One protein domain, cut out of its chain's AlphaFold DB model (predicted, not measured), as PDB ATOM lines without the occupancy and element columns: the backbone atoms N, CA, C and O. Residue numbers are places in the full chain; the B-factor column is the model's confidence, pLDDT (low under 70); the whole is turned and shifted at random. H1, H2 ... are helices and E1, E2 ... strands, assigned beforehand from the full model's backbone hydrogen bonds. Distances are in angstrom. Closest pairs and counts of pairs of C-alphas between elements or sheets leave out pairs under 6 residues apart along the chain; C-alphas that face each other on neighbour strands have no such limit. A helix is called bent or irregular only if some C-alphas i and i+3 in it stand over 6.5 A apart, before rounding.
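AT A GLANCE: This is residues 21 to 109 of the 110 residues of an uncharacterized protein of Peptoanaerobacter stomatis (UniProt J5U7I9). A twisted sheet of five strands, two of them bent, makes the body, with the short helix H1 on one face and a separate two-stranded ribbon, E1 and E7, at one end. The printed part has 89 residues, mostly strand, in the chain order E1 E2 E3 H1 E4 E5 E6 E7. The large sheet runs E3 E2 E6 E5 E4, antiparallel throughout. The whole is compact, with a radius of gyration of the C-alphas of 13.5 A and spans of 35 by 29 by 22 A.

IN THESE COORDINATES: In the large sheet, E3 is residues 49 to 53, 13.7 A long; E2 is 34 to 38, 13.2 A; E6 is 92 to 99, 22.8 A; E5 is 77 to 85, 23.6 A; and E4 is 65 to 74, 24.2 A, beginning at C-alpha 65, (-3.027, 53.823, -22.340). H1 is residues 54 to 60, 9.9 A. E1, residues 21 to 25, 13.5 A, begins at C-alpha 21, (1.576, 43.873, -11.752); E7, residues 104 to 108, 12.8 A, ends at C-alpha 108, (1.108, 41.708, -7.796).

HOW THE PARTS SIT: E4, E5 and E6 form a meander, each strand the antiparallel neighbour of the one before. E4 bends by 71 degrees at residue 69 and E5 by 54 degrees at residue 82. N 72 and O 79 of E4 and E5 are 2.9 A apart, N 96 and O 80 of E6 and E5 2.8 A, N 36 and O 95 of E2 and E6 2.8 A, and N 37 and O 50 of hairpin E2 and E3 2.8 A, within hydrogen-bond range. H1 is on the sheet at a height of 9.9 A; its closest C-alphas with E2 are Leu 54 and Asn 34, 5.1 A. Every O i to N i+4 pair in H1 is within hydrogen-bond range. E1 and E7 are antiparallel, with N 24 and O 105 2.8 A apart; E1 is apart from E6, for instance.

THE WHOLE: The C-alphas of Ala 46 and Asp 109, the two farthest apart, are 40.8 A from each other. The printed part has no cut and no long link. Its mean pLDDT is 95.6, and no printed residue is under 70.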
ATOM      1  N   GLY A  21       1.711  45.289 -11.438       94.19
ATOM      2  CA  GLY A  21       1.576  43.873 -11.752       94.19
ATOM      3  C   GLY A  21       0.755  43.570 -12.992       94.19
ATOM      4  O   GLY A  21       0.624  44.378 -13.911       94.19
ATOM      5  N   GLU A  22       0.197  42.363 -13.004       95.38
ATOM      6  CA  GLU A  22      -0.535  41.815 -14.139       95.38
ATOM      7  C   GLU A  22      -1.883  41.223 -13.711       95.38
ATOM      8  O   GLU A  22      -2.031  40.707 -12.602       95.38
ATOM      9  N   ILE A  23      -2.852  41.226 -14.626       94.50
ATOM     10  CA  ILE A  23      -4.071  40.413 -14.521       94.50
ATOM     11  C   ILE A  23      -3.996  39.312 -15.571       94.50
ATOM     12  O   ILE A  23      -3.795  39.578 -16.757       94.50
ATOM     13  N   ASP A  24      -4.158  38.071 -15.127       95.94
ATOM     14  CA  ASP A  24      -4.106  36.877 -15.960       95.94
ATOM     15  C   ASP A  24      -5.507  36.266 -16.069       95.94
ATOM     16  O   ASP A  24      -6.046  35.730 -15.100       95.94
ATOM     17  N   PHE A  25      -6.094  36.354 -17.259       96.50
ATOM     18  CA  PHE A  25      -7.320  35.651 -17.623       96.50
ATOM     19  C   PHE A  25      -6.937  34.293 -18.198       96.50
ATOM     20  O   PHE A  25      -6.457  34.205 -19.335       96.50
ATOM     21  N   THR A  26      -7.127  33.245 -17.402       96.19
ATOM     22  CA  THR A  26      -6.620  31.897 -17.708       96.19
ATOM     23  C   THR A  26      -7.309  31.248 -18.909       96.19
ATOM     24  O   THR A  26      -6.638  30.611 -19.719       96.19
ATOM     25  N   GLU A  27      -8.614  31.475 -19.079       96.56
ATOM     26  CA  GLU A  27      -9.396  30.986 -20.219       96.56
ATOM     27  C   GLU A  27     -10.343  32.082 -20.720       96.56
ATOM     28  O   GLU A  27     -11.199  32.569 -19.971       96.56
ATOM     29  N   ILE A  28     -10.178  32.460 -21.990       96.06
ATOM     30  CA  ILE A  28     -11.015  33.441 -22.689       96.06
ATOM     31  C   ILE A  28     -11.431  32.911 -24.059       96.06
ATOM     32  O   ILE A  28     -10.691  32.130 -24.662       96.06
ATOM     33  N   ASP A  29     -12.556  33.407 -24.564       95.88
ATOM     34  CA  ASP A  29     -12.861  33.365 -25.993       95.88
ATOM     35  C   ASP A  29     -12.556  34.745 -26.585       95.88
ATOM     36  O   ASP A  29     -13.256  35.722 -26.316       95.88
ATOM     37  N   ILE A  30     -11.446  34.853 -27.320       94.81
ATOM     38  CA  ILE A  30     -10.976  36.140 -27.848       94.81
ATOM     39  C   ILE A  30     -11.908  36.702 -28.926       94.81
ATOM     40  O   ILE A  30     -11.983  37.922 -29.064       94.81
ATOM     41  N   ASP A  31     -12.635  35.843 -29.645       95.62
ATOM     42  CA  ASP A  31     -13.555  36.266 -30.704       95.62
ATOM     43  C   ASP A  31     -14.815  36.926 -30.111       95.62
ATOM     44  O   ASP A  31     -15.404  37.814 -30.731       95.62
ATOM     45  N   ASP A  32     -15.167  36.571 -28.869       95.69
ATOM     46  CA  ASP A  32     -16.247  37.187 -28.088       95.69
ATOM     47  C   ASP A  32     -15.777  38.379 -27.225       95.69
ATOM     48  O   ASP A  32     -16.574  39.013 -26.524       95.69
ATOM     49  N   CYS A  33     -14.489  38.737 -27.281       97.06
ATOM     50  CA  CYS A  33     -13.948  39.916 -26.608       97.06
ATOM     51  C   CYS A  33     -13.935  41.138 -27.538       97.06
ATOM     52  O   CYS A  33     -13.523  41.075 -28.698       97.06
ATOM     53  N   ASN A  34     -14.314  42.305 -27.017       98.00
ATOM     54  CA  ASN A  34     -14.301  43.545 -27.792       98.00
ATOM     55  C   ASN A  34     -14.033  44.770 -26.924       98.00
ATOM     56  O   ASN A  34     -14.056  44.715 -25.696       98.00
ATOM     57  N   ILE A  35     -13.790  45.893 -27.591       98.56
ATOM     58  CA  ILE A  35     -13.781  47.208 -26.966       98.56
ATOM     59  C   ILE A  35     -14.744  48.138 -27.698       98.56
ATOM     60  O   ILE A  35     -14.751  48.235 -28.928       98.56
ATOM     61  N   LEU A  36     -15.552  48.846 -26.918       98.38
ATOM     62  CA  LEU A  36     -16.322  49.995 -27.367       98.38
ATOM     63  C   LEU A  36     -15.473  51.248 -27.163       98.38
ATOM     64  O   LEU A  36     -14.988  51.486 -26.061       98.38
ATOM     65  N   ILE A  37     -15.307  52.046 -28.212       98.50
ATOM     66  CA  ILE A  37     -14.529  53.286 -28.200       98.50
ATOM     67  C   ILE A  37     -15.457  54.424 -28.585       98.50
ATOM     68  O   ILE A  37     -15.988  54.443 -29.700       98.50
ATOM     69  N   PHE A  38     -15.654  55.367 -27.670       98.25
ATOM     70  CA  PHE A  38     -16.511  56.523 -27.897       98.25
ATOM     71  C   PHE A  38     -15.760  57.654 -28.610       98.25
ATOM     72  O   PHE A  38     -14.534  57.671 -28.685       98.25
ATOM     73  N   ASP A  39     -16.510  58.602 -29.164       96.50
ATOM     74  CA  ASP A  39     -15.972  59.784 -29.846       96.50
ATOM     75  C   ASP A  39     -15.476  60.885 -28.892       96.50
ATOM     76  O   ASP A  39     -14.829  61.839 -29.325       96.50
ATOM     77  N   LYS A  40     -15.775  60.753 -27.597       96.62
ATOM     78  CA  LYS A  40     -15.415  61.683 -26.521       96.62
ATOM     79  C   LYS A  40     -15.452  60.979 -25.166       96.62
ATOM     80  O   LYS A  40     -15.925  59.846 -25.057       96.62
ATOM     81  N   THR A  41     -15.021  61.667 -24.116       96.88
ATOM     82  CA  THR A  41     -15.345  61.272 -22.741       96.88
ATOM     83  C   THR A  41     -16.849  61.408 -22.488       96.88
ATOM     84  O   THR A  41     -17.441  62.462 -22.733       96.88
ATOM     85  N   VAL A  42     -17.479  60.333 -22.013       93.00
ATOM     86  CA  VAL A  42     -18.932  60.224 -21.842       93.00
ATOM     87  C   VAL A  42     -19.304  60.239 -20.360       93.00
ATOM     88  O   VAL A  42     -18.775  59.460 -19.573       93.00
ATOM     89  N   TYR A  43     -20.269  61.091 -20.011       87.56
ATOM     90  CA  TYR A  43     -20.934  61.118 -18.703       87.56
ATOM     91  C   TYR A  43     -22.453  61.158 -18.878       87.56
ATOM     92  O   TYR A  43     -23.169  60.285 -18.403       87.56
ATOM     93  N   GLU A  44     -22.939  62.146 -19.633       88.31
ATOM     94  CA  GLU A  44     -24.352  62.337 -19.952       88.31
ATOM     95  C   GLU A  44     -24.518  62.813 -21.405       88.31
ATOM     96  O   GLU A  44     -23.592  63.350 -22.022       88.31
ATOM     97  N   GLY A  45     -25.728  62.652 -21.946       93.50
ATOM     98  CA  GLY A  45     -26.096  63.131 -23.278       93.50
ATOM     99  C   GLY A  45     -25.821  62.136 -24.407       93.50
ATOM    100  O   GLY A  45     -25.590  60.951 -24.186       93.50
ATOM    101  N   ALA A  46     -25.900  62.626 -25.646       95.81
ATOM    102  CA  ALA A  46     -25.691  61.806 -26.835       95.81
ATOM    103  C   ALA A  46     -24.197  61.626 -27.133       95.81
ATOM    104  O   ALA A  46     -23.414  62.579 -27.050       95.81
ATOM    105  N   PHE A  47     -23.825  60.416 -27.529       95.56
ATOM    106  CA  PHE A  47     -22.474  60.024 -27.920       95.56
ATOM    107  C   PHE A  47     -22.544  59.050 -29.097       95.56
ATOM    108  O   PHE A  47     -23.587  58.451 -29.366       95.56
ATOM    109  N   SER A  48     -21.439  58.921 -29.819       97.44
ATOM    110  CA  SER A  48     -21.250  57.911 -30.861       97.44
ATOM    111  C   SER A  48     -19.933  57.179 -30.623       97.44
ATOM    112  O   SER A  48     -19.201  57.478 -29.682       97.44
ATOM    113  N   GLY A  49     -19.638  56.175 -31.441       97.44
ATOM    114  CA  GLY A  49     -18.420  55.398 -31.276       97.44
ATOM    115  C   GLY A  49     -18.303  54.260 -32.272       97.44
ATOM    116  O   GLY A  49     -19.060  54.173 -33.241       97.44
ATOM    117  N   LYS A  50     -17.345  53.379 -32.005       98.25
ATOM    118  CA  LYS A  50     -17.130  52.135 -32.743       98.25
ATOM    119  C   LYS A  50     -16.902  50.975 -31.780       98.25
ATOM    120  O   LYS A  50     -16.400  51.175 -30.679       98.25
ATOM    121  N   ALA A  51     -17.246  49.775 -32.228       98.38
ATOM    122  CA  ALA A  51     -16.865  48.526 -31.589       98.38
ATOM    123  C   ALA A  51     -15.812  47.850 -32.467       98.38
ATOM    124  O   ALA A  51     -16.005  47.772 -33.682       98.38
ATOM    125  N   ILE A  52     -14.712  47.402 -31.869       98.50
ATOM    126  CA  ILE A  52     -13.657  46.646 -32.556       98.50
ATOM    127  C   ILE A  52     -13.219  45.465 -31.689       98.50
ATOM    128  O   ILE A  52     -13.443  45.467 -30.474       98.50
ATOM    129  N   SER A  53     -12.601  44.461 -32.306       98.25
ATOM    130  CA  SER A  53     -12.010  43.341 -31.565       98.25
ATOM    131  C   SER A  53     -10.837  43.808 -30.695       98.25
ATOM    132  O   SER A  53     -10.212  44.838 -30.967       98.25
ATOM    133  N   LEU A  54     -10.491  43.039 -29.656       96.31
ATOM    134  CA  LEU A  54      -9.305  43.356 -28.849       96.31
ATOM    135  C   LEU A  54      -8.001  43.236 -29.647       96.31
ATOM    136  O   LEU A  54      -7.085  44.023 -29.420       96.31
ATOM    137  N   THR A  55      -7.925  42.320 -30.616       95.50
ATOM    138  CA  THR A  55      -6.761  42.207 -31.507       95.50
ATOM    139  C   THR A  55      -6.581  43.478 -32.338       95.50
ATOM    140  O   THR A  55      -5.500  44.062 -32.333       95.50
ATOM    141  N   GLU A  56      -7.647  43.977 -32.975       98.00
ATOM    142  CA  GLU A  56      -7.592  45.244 -33.721       98.00
ATOM    143  C   GLU A  56      -7.258  46.434 -32.819       98.00
ATOM    144  O   GLU A  56      -6.572  47.362 -33.250       98.00
ATOM    145  N   TYR A  57      -7.741  46.431 -31.574       97.19
ATOM    146  CA  TYR A  57      -7.418  47.481 -30.615       97.19
ATOM    147  C   TYR A  57      -5.925  47.511 -30.293       97.19
ATOM    148  O   TYR A  57      -5.308  48.565 -30.425       97.19
ATOM    149  N   VAL A  58      -5.329  46.368 -29.947       94.06
ATOM    150  CA  VAL A  58      -3.891  46.275 -29.645       94.06
ATOM    151  C   VAL A  58      -3.038  46.723 -30.837       94.06
ATOM    152  O   VAL A  58      -2.016  47.377 -30.644       94.06
ATOM    153  N   GLU A  59      -3.469  46.437 -32.067       96.56
ATOM    154  CA  GLU A  59      -2.766  46.869 -33.281       96.56
ATOM    155  C   GLU A  59      -2.925  48.372 -33.572       96.56
ATOM    156  O   GLU A  59      -1.944  49.056 -33.858       96.56
ATOM    157  N   GLN A  60      -4.148  48.910 -33.514       96.94
ATOM    158  CA  GLN A  60      -4.438  50.302 -33.904       96.94
ATOM    159  C   GLN A  60      -4.148  51.324 -32.796       96.94
ATOM    160  O   GLN A  60      -3.954  52.508 -33.083       96.94
ATOM    161  N   TYR A  61      -4.155  50.882 -31.540       96.12
ATOM    162  CA  TYR A  61      -3.986  51.700 -30.340       96.12
ATOM    163  C   TYR A  61      -2.758  51.258 -29.538       96.12
ATOM    164  O   TYR A  61      -2.717  51.420 -28.325       96.12
ATOM    165  N   SER A  62      -1.725  50.738 -30.208       93.44
ATOM    166  CA  SER A  62      -0.504  50.225 -29.569       93.44
ATOM    167  C   SER A  62       0.267  51.262 -28.737       93.44
ATOM    168  O   SER A  62       1.143  50.901 -27.959       93.44
ATOM    169  N   ASN A  63      -0.005  52.551 -28.943       93.75
ATOM    170  CA  ASN A  63       0.569  53.674 -28.201       93.75
ATOM    171  C   ASN A  63      -0.426  54.326 -27.228       93.75
ATOM    172  O   ASN A  63      -0.175  55.439 -26.766       93.75
ATOM    173  N   ALA A  64      -1.583  53.702 -27.010       95.69
ATOM    174  CA  ALA A  64      -2.598  54.201 -26.103       95.69
ATOM    175  C   ALA A  64      -2.453  53.574 -24.716       95.69
ATOM    176  O   ALA A  64      -2.068  52.415 -24.584       95.69
ATOM    177  N   GLU A  65      -2.843  54.331 -23.697       96.06
ATOM    178  CA  GLU A  65      -3.027  53.823 -22.340       96.06
ATOM    179  C   GLU A  65      -4.524  53.726 -22.045       96.06
ATOM    180  O   GLU A  65      -5.295  54.619 -22.407       96.06
ATOM    181  N   PHE A  66      -4.943  52.638 -21.400       96.75
ATOM    182  CA  PHE A  66      -6.315  52.471 -20.930       96.75
ATOM    183  C   PHE A  66      -6.350  52.641 -19.411       96.75
ATOM    184  O   PHE A  66      -5.902  51.768 -18.667       96.75
ATOM    185  N   GLU A  67      -6.896  53.759 -18.944       96.00
ATOM    186  CA  GLU A  67      -7.108  54.027 -17.525       96.00
ATOM    187  C   GLU A  67      -8.431  53.400 -17.084       96.00
ATOM    188  O   GLU A  67      -9.506  53.868 -17.458       96.00
ATOM    189  N   ILE A  68      -8.356  52.329 -16.292       95.12
ATOM    190  CA  ILE A  68      -9.532  51.641 -15.754       95.12
ATOM    191  C   ILE A  68     -10.108  52.472 -14.606       95.12
ATOM    192  O   ILE A  68      -9.459  52.658 -13.580       95.12
ATOM    193  N   LEU A  69     -11.348  52.938 -14.766       94.25
ATOM    194  CA  LEU A  69     -12.072  53.692 -13.739       94.25
ATOM    195  C   LEU A  69     -13.037  52.803 -12.962       94.25
ATOM    196  O   LEU A  69     -13.229  52.989 -11.762       94.25
ATOM    197  N   THR A  70     -13.661  51.840 -13.641       94.19
ATOM    198  CA  THR A  70     -14.528  50.857 -12.995       94.19
ATOM    199  C   THR A  70     -14.322  49.471 -13.580       94.19
ATOM    200  O   THR A  70     -14.120  49.291 -14.784       94.19
ATOM    201  N   GLU A  71     -14.405  48.489 -12.692       94.06
ATOM    202  CA  GLU A  71     -14.445  47.069 -13.002       94.06
ATOM    203  C   GLU A  71     -15.830  46.526 -12.635       94.06
ATOM    204  O   GLU A  71     -16.381  46.850 -11.580       94.06
ATOM    205  N   GLY A  72     -16.409  45.716 -13.516       94.94
ATOM    206  CA  GLY A  72     -17.699  45.071 -13.307       94.94
ATOM    207  C   GLY A  72     -17.726  43.660 -13.875       94.94
ATOM    208  O   GLY A  72     -16.954  43.321 -14.769       94.94
ATOM    209  N   TYR A  73     -18.651  42.842 -13.379       93.69
ATOM    210  CA  TYR A  73     -18.801  41.452 -13.803       93.69
ATOM    211  C   TYR A  73     -20.264  41.159 -14.129       93.69
ATOM    212  O   TYR A  73     -21.162  41.499 -13.354       93.69
ATOM    213  N   ASN A  74     -20.510  40.519 -15.270       89.12
ATOM    214  CA  ASN A  74     -21.843  40.098 -15.691       89.12
ATOM    215  C   ASN A  74     -21.787  38.732 -16.386       89.12
ATOM    216  O   ASN A  74     -21.345  38.625 -17.530       89.12
ATOM    217  N   GLY A  75     -22.255  37.684 -15.705       89.56
ATOM    218  CA  GLY A  75     -22.140  36.313 -16.203       89.56
ATOM    219  C   GLY A  75     -20.672  35.930 -16.411       89.56
ATOM    220  O   GLY A  75     -19.884  36.015 -15.476       89.56
ATOM    221  N   TYR A  76     -20.320  35.551 -17.639       90.94
ATOM    222  CA  TYR A  76     -18.948  35.229 -18.056       90.94
ATOM    223  C   TYR A  76     -18.189  36.433 -18.637       90.94
ATOM    224  O   TYR A  76     -17.212  36.258 -19.353       90.94
ATOM    225  N   CYS A  77     -18.658  37.662 -18.399       93.81
ATOM    226  CA  CYS A  77     -18.030  38.867 -18.929       93.81
ATOM    227  C   CYS A  77     -17.431  39.718 -17.807       93.81
ATOM    228  O   CYS A  77     -18.161  40.189 -16.928       93.81
ATOM    229  N   THR A  78     -16.121  39.948 -17.878       96.88
ATOM    230  CA  THR A  78     -15.430  41.001 -17.127       96.88
ATOM    231  C   THR A  78     -15.446  42.284 -17.949       96.88
ATOM    232  O   THR A  78     -15.126  42.279 -19.138       96.88
ATOM    233  N   ILE A  79     -15.845  43.387 -17.322       97.69
ATOM    234  CA  ILE A  79     -16.057  44.681 -17.962       97.69
ATOM    235  C   ILE A  79     -15.130  45.702 -17.314       97.69
ATOM    236  O   ILE A  79     -15.268  45.987 -16.125       97.69
ATOM    237  N   TYR A  80     -14.246  46.300 -18.107       97.12
ATOM    238  CA  TYR A  80     -13.466  47.462 -17.687       97.12
ATOM    239  C   TYR A  80     -13.967  48.695 -18.418       97.12
ATOM    240  O   TYR A  80     -13.907  48.749 -19.646       97.12
ATOM    241  N   SER A  81     -14.444  49.698 -17.686       97.25
ATOM    242  CA  SER A  81     -14.785  50.994 -18.273       97.25
ATOM    243  C   SER A  81     -13.832  52.073 -17.791       97.25
ATOM    244  O   SER A  81     -13.362  52.052 -16.651       97.25
ATOM    245  N   GLY A  82     -13.506  52.994 -18.688       97.44
ATOM    246  CA  GLY A  82     -12.386  53.880 -18.457       97.44
ATOM    247  C   GLY A  82     -12.135  54.865 -19.577       97.44
ATOM    248  O   GLY A  82     -13.014  55.135 -20.404       97.44
ATOM    249  N   TRP A  83     -10.922  55.402 -19.586       98.06
ATOM    250  CA  TRP A  83     -10.460  56.368 -20.573       98.06
ATOM    251  C   TRP A  83      -9.313  55.815 -21.400       98.06
ATOM    252  O   TRP A  83      -8.417  55.154 -20.887       98.06
ATOM    253  N   ILE A  84      -9.347  56.117 -22.694       98.12
ATOM    254  CA  ILE A  84      -8.288  55.802 -23.643       98.12
ATOM    255  C   ILE A  84      -7.497  57.083 -23.880       98.12
ATOM    256  O   ILE A  84      -8.008  58.042 -24.467       98.12
ATOM    257  N   TRP A  85      -6.245  57.078 -23.443       97.69
ATOM    258  CA  TRP A  85      -5.302  58.174 -23.595       97.69
ATOM    259  C   TRP A  85      -4.394  57.925 -24.795       97.69
ATOM    260  O   TRP A  85      -3.849  56.836 -24.954       97.69
ATOM    261  N   GLN A  86      -4.214  58.932 -25.650       96.19
ATOM    262  CA  GLN A  86      -3.230  58.913 -26.732       96.19
ATOM    263  C   GLN A  86      -2.491  60.247 -26.764       96.19
ATOM    264  O   GLN A  86      -3.109  61.304 -26.638       96.19
ATOM    265  N   GLU A  87      -1.177  60.204 -26.980       94.12
ATOM    266  CA  GLU A  87      -0.350  61.408 -27.034       94.12
ATOM    267  C   GLU A  87      -0.903  62.431 -28.046       94.12
ATOM    268  O   GLU A  87      -1.192  62.112 -29.202       94.12
ATOM    269  N   GLY A  88      -1.073  63.676 -27.590       94.69
ATOM    270  CA  GLY A  88      -1.565  64.784 -28.413       94.69
ATOM    271  C   GLY A  88      -3.065  64.757 -28.730       94.69
ATOM    272  O   GLY A  88      -3.504  65.542 -29.573       94.69
ATOM    273  N   LYS A  89      -3.855  63.886 -28.089       95.44
ATOM    274  CA  LYS A  89      -5.316  63.831 -28.235       95.44
ATOM    275  C   LYS A  89      -6.011  64.013 -26.890       95.44
ATOM    276  O   LYS A  89      -5.485  63.619 -25.853       95.44
ATOM    277  N   GLU A  90      -7.220  64.562 -26.932       96.31
ATOM    278  CA  GLU A  90      -8.134  64.489 -25.792       96.31
ATOM    279  C   GLU A  90      -8.514  63.024 -25.527       96.31
ATOM    280  O   GLU A  90      -8.684  62.263 -26.492       96.31
ATOM    281  N   PRO A  91      -8.658  62.615 -24.255       97.50
ATOM    282  CA  PRO A  91      -9.090  61.269 -23.926       97.50
ATOM    283  C   PRO A  91     -10.512  61.017 -24.424       97.50
ATOM    284  O   PRO A  91     -11.353  61.919 -24.508       97.50
ATOM    285  N   VAL A  92     -10.789  59.752 -24.722       98.12
ATOM    286  CA  VAL A  92     -12.139  59.280 -25.033       98.12
ATOM    287  C   VAL A  92     -12.526  58.158 -24.088       98.12
ATOM    288  O   VAL A  92     -11.669  57.419 -23.607       98.12
ATOM    289  N   SER A  93     -13.820  57.997 -23.824       98.44
ATOM    290  CA  SER A  93     -14.276  56.864 -23.026       98.44
ATOM    291  C   SER A  93     -14.121  55.553 -23.800       98.44
ATOM    292  O   SER A  93     -14.307  55.503 -25.021       98.44
ATOM    293  N   GLY A  94     -13.842  54.479 -23.069       98.25
ATOM    294  CA  GLY A  94     -13.804  53.123 -23.593       98.25
ATOM    295  C   GLY A  94     -14.426  52.115 -22.631       98.25
ATOM    296  O   GLY A  94     -14.444  52.330 -21.418       98.25
ATOM    297  N   ILE A  95     -14.948  51.019 -23.181       98.12
ATOM    298  CA  ILE A  95     -15.446  49.872 -22.413       98.12
ATOM    299  C   ILE A  95     -14.885  48.601 -23.038       98.12
ATOM    300  O   ILE A  95     -15.221  48.276 -24.173       98.12
ATOM    301  N   ILE A  96     -14.038  47.896 -22.300       97.94
ATOM    302  CA  ILE A  96     -13.504  46.587 -22.665       97.94
ATOM    303  C   ILE A  96     -14.459  45.524 -22.127       97.94
ATOM    304  O   ILE A  96     -14.778  45.514 -20.939       97.94
ATOM    305  N   HIS A  97     -14.878  44.614 -22.999       97.69
ATOM    306  CA  HIS A  97     -15.595  43.396 -22.651       97.69
ATOM    307  C   HIS A  97     -14.678  42.196 -22.853       97.69
ATOM    308  O   HIS A  97     -14.175  41.964 -23.955       97.69
ATOM    309  N   ILE A  98     -14.485  41.428 -21.787       97.44
ATOM    310  CA  ILE A  98     -13.664  40.223 -21.783       97.44
ATOM    311  C   ILE A  98     -14.575  39.051 -21.464       97.44
ATOM    312  O   ILE A  98     -15.016  38.906 -20.325       97.44
ATOM    313  N   TYR A  99     -14.843  38.209 -22.458       96.81
ATOM    314  CA  TYR A  99     -15.524  36.944 -22.228       96.81
ATOM    315  C   TYR A  99     -14.529  35.935 -21.644       96.81
ATOM    316  O   TYR A  99     -13.656  35.418 -22.346       96.81
ATOM    317  N   ASN A 100     -14.631  35.682 -20.341       94.94
ATOM    318  CA  ASN A 100     -13.759  34.775 -19.610       94.94
ATOM    319  C   ASN A 100     -14.564  33.675 -18.909       94.94
ATOM    320  O   ASN A 100     -15.545  33.929 -18.213       94.94
ATOM    321  N   ILE A 101     -14.100  32.438 -19.064       94.19
ATOM    322  CA  ILE A 101     -14.694  31.251 -18.425       94.19
ATOM    323  C   ILE A 101     -13.770  30.625 -17.376       94.19
ATOM    324  O   ILE A 101     -14.214  29.792 -16.588       94.19
ATOM    325  N   GLY A 102     -12.506  31.053 -17.348       94.12
ATOM    326  CA  GLY A 102     -11.517  30.635 -16.363       94.12
ATOM    327  C   GLY A 102     -11.375  31.610 -15.195       94.12
ATOM    328  O   GLY A 102     -12.133  32.570 -15.035       94.12
ATOM    329  N   GLU A 103     -10.345  31.370 -14.391       94.75
ATOM    330  CA  GLU A 103      -9.934  32.230 -13.285       94.75
ATOM    331  C   GLU A 103      -9.343  33.559 -13.776       94.75
ATOM    332  O   GLU A 103      -8.651  33.609 -14.803       94.75
ATOM    333  N   ILE A 104      -9.581  34.608 -12.984       94.31
ATOM    334  CA  ILE A 104      -8.951  35.925 -13.090       94.31
ATOM    335  C   ILE A 104      -7.935  36.019 -11.951       94.31
ATOM    336  O   ILE A 104      -8.310  36.032 -10.778       94.31
ATOM    337  N   ILE A 105      -6.647  36.040 -12.285       95.12
ATOM    338  CA  ILE A 105      -5.562  36.003 -11.300       95.12
ATOM    339  C   ILE A 105      -4.817  37.333 -11.326       95.12
ATOM    340  O   ILE A 105      -4.164  37.663 -12.312       95.12
ATOM    341  N   TYR A 106      -4.855  38.063 -10.213       93.06
ATOM    342  CA  TYR A 106      -4.035  39.256 -10.010       93.06
ATOM    343  C   TYR A 106      -2.650  38.827  -9.524       93.06
ATOM    344  O   TYR A 106      -2.507  38.211  -8.465       93.06
ATOM    345  N   ARG A 107      -1.623  39.139 -10.311       93.25
ATOM    346  CA  ARG A 107      -0.215  38.887  -9.997       93.25
ATOM    347  C   ARG A 107       0.421  40.218  -9.626       93.25
ATOM    348  O   ARG A 107       0.786  40.988 -10.506       93.25
ATOM    349  N   ILE A 108       0.483  40.495  -8.329       92.56
ATOM    350  CA  ILE A 108       1.108  41.708  -7.796       92.56
ATOM    351  C   ILE A 108       2.621  41.511  -7.667       92.56
ATOM    352  O   ILE A 108       3.068  40.462  -7.196       92.56
ATOM    353  N   ASP A 109       3.392  42.516  -8.071       86.62
ATOM    354  CA  ASP A 109       4.832  42.540  -7.835       86.62
ATOM    355  C   ASP A 109       5.115  42.863  -6.360       86.62
ATOM    356  O   ASP A 109       4.401  43.646  -5.723       86.62
TER     357      ASP A 109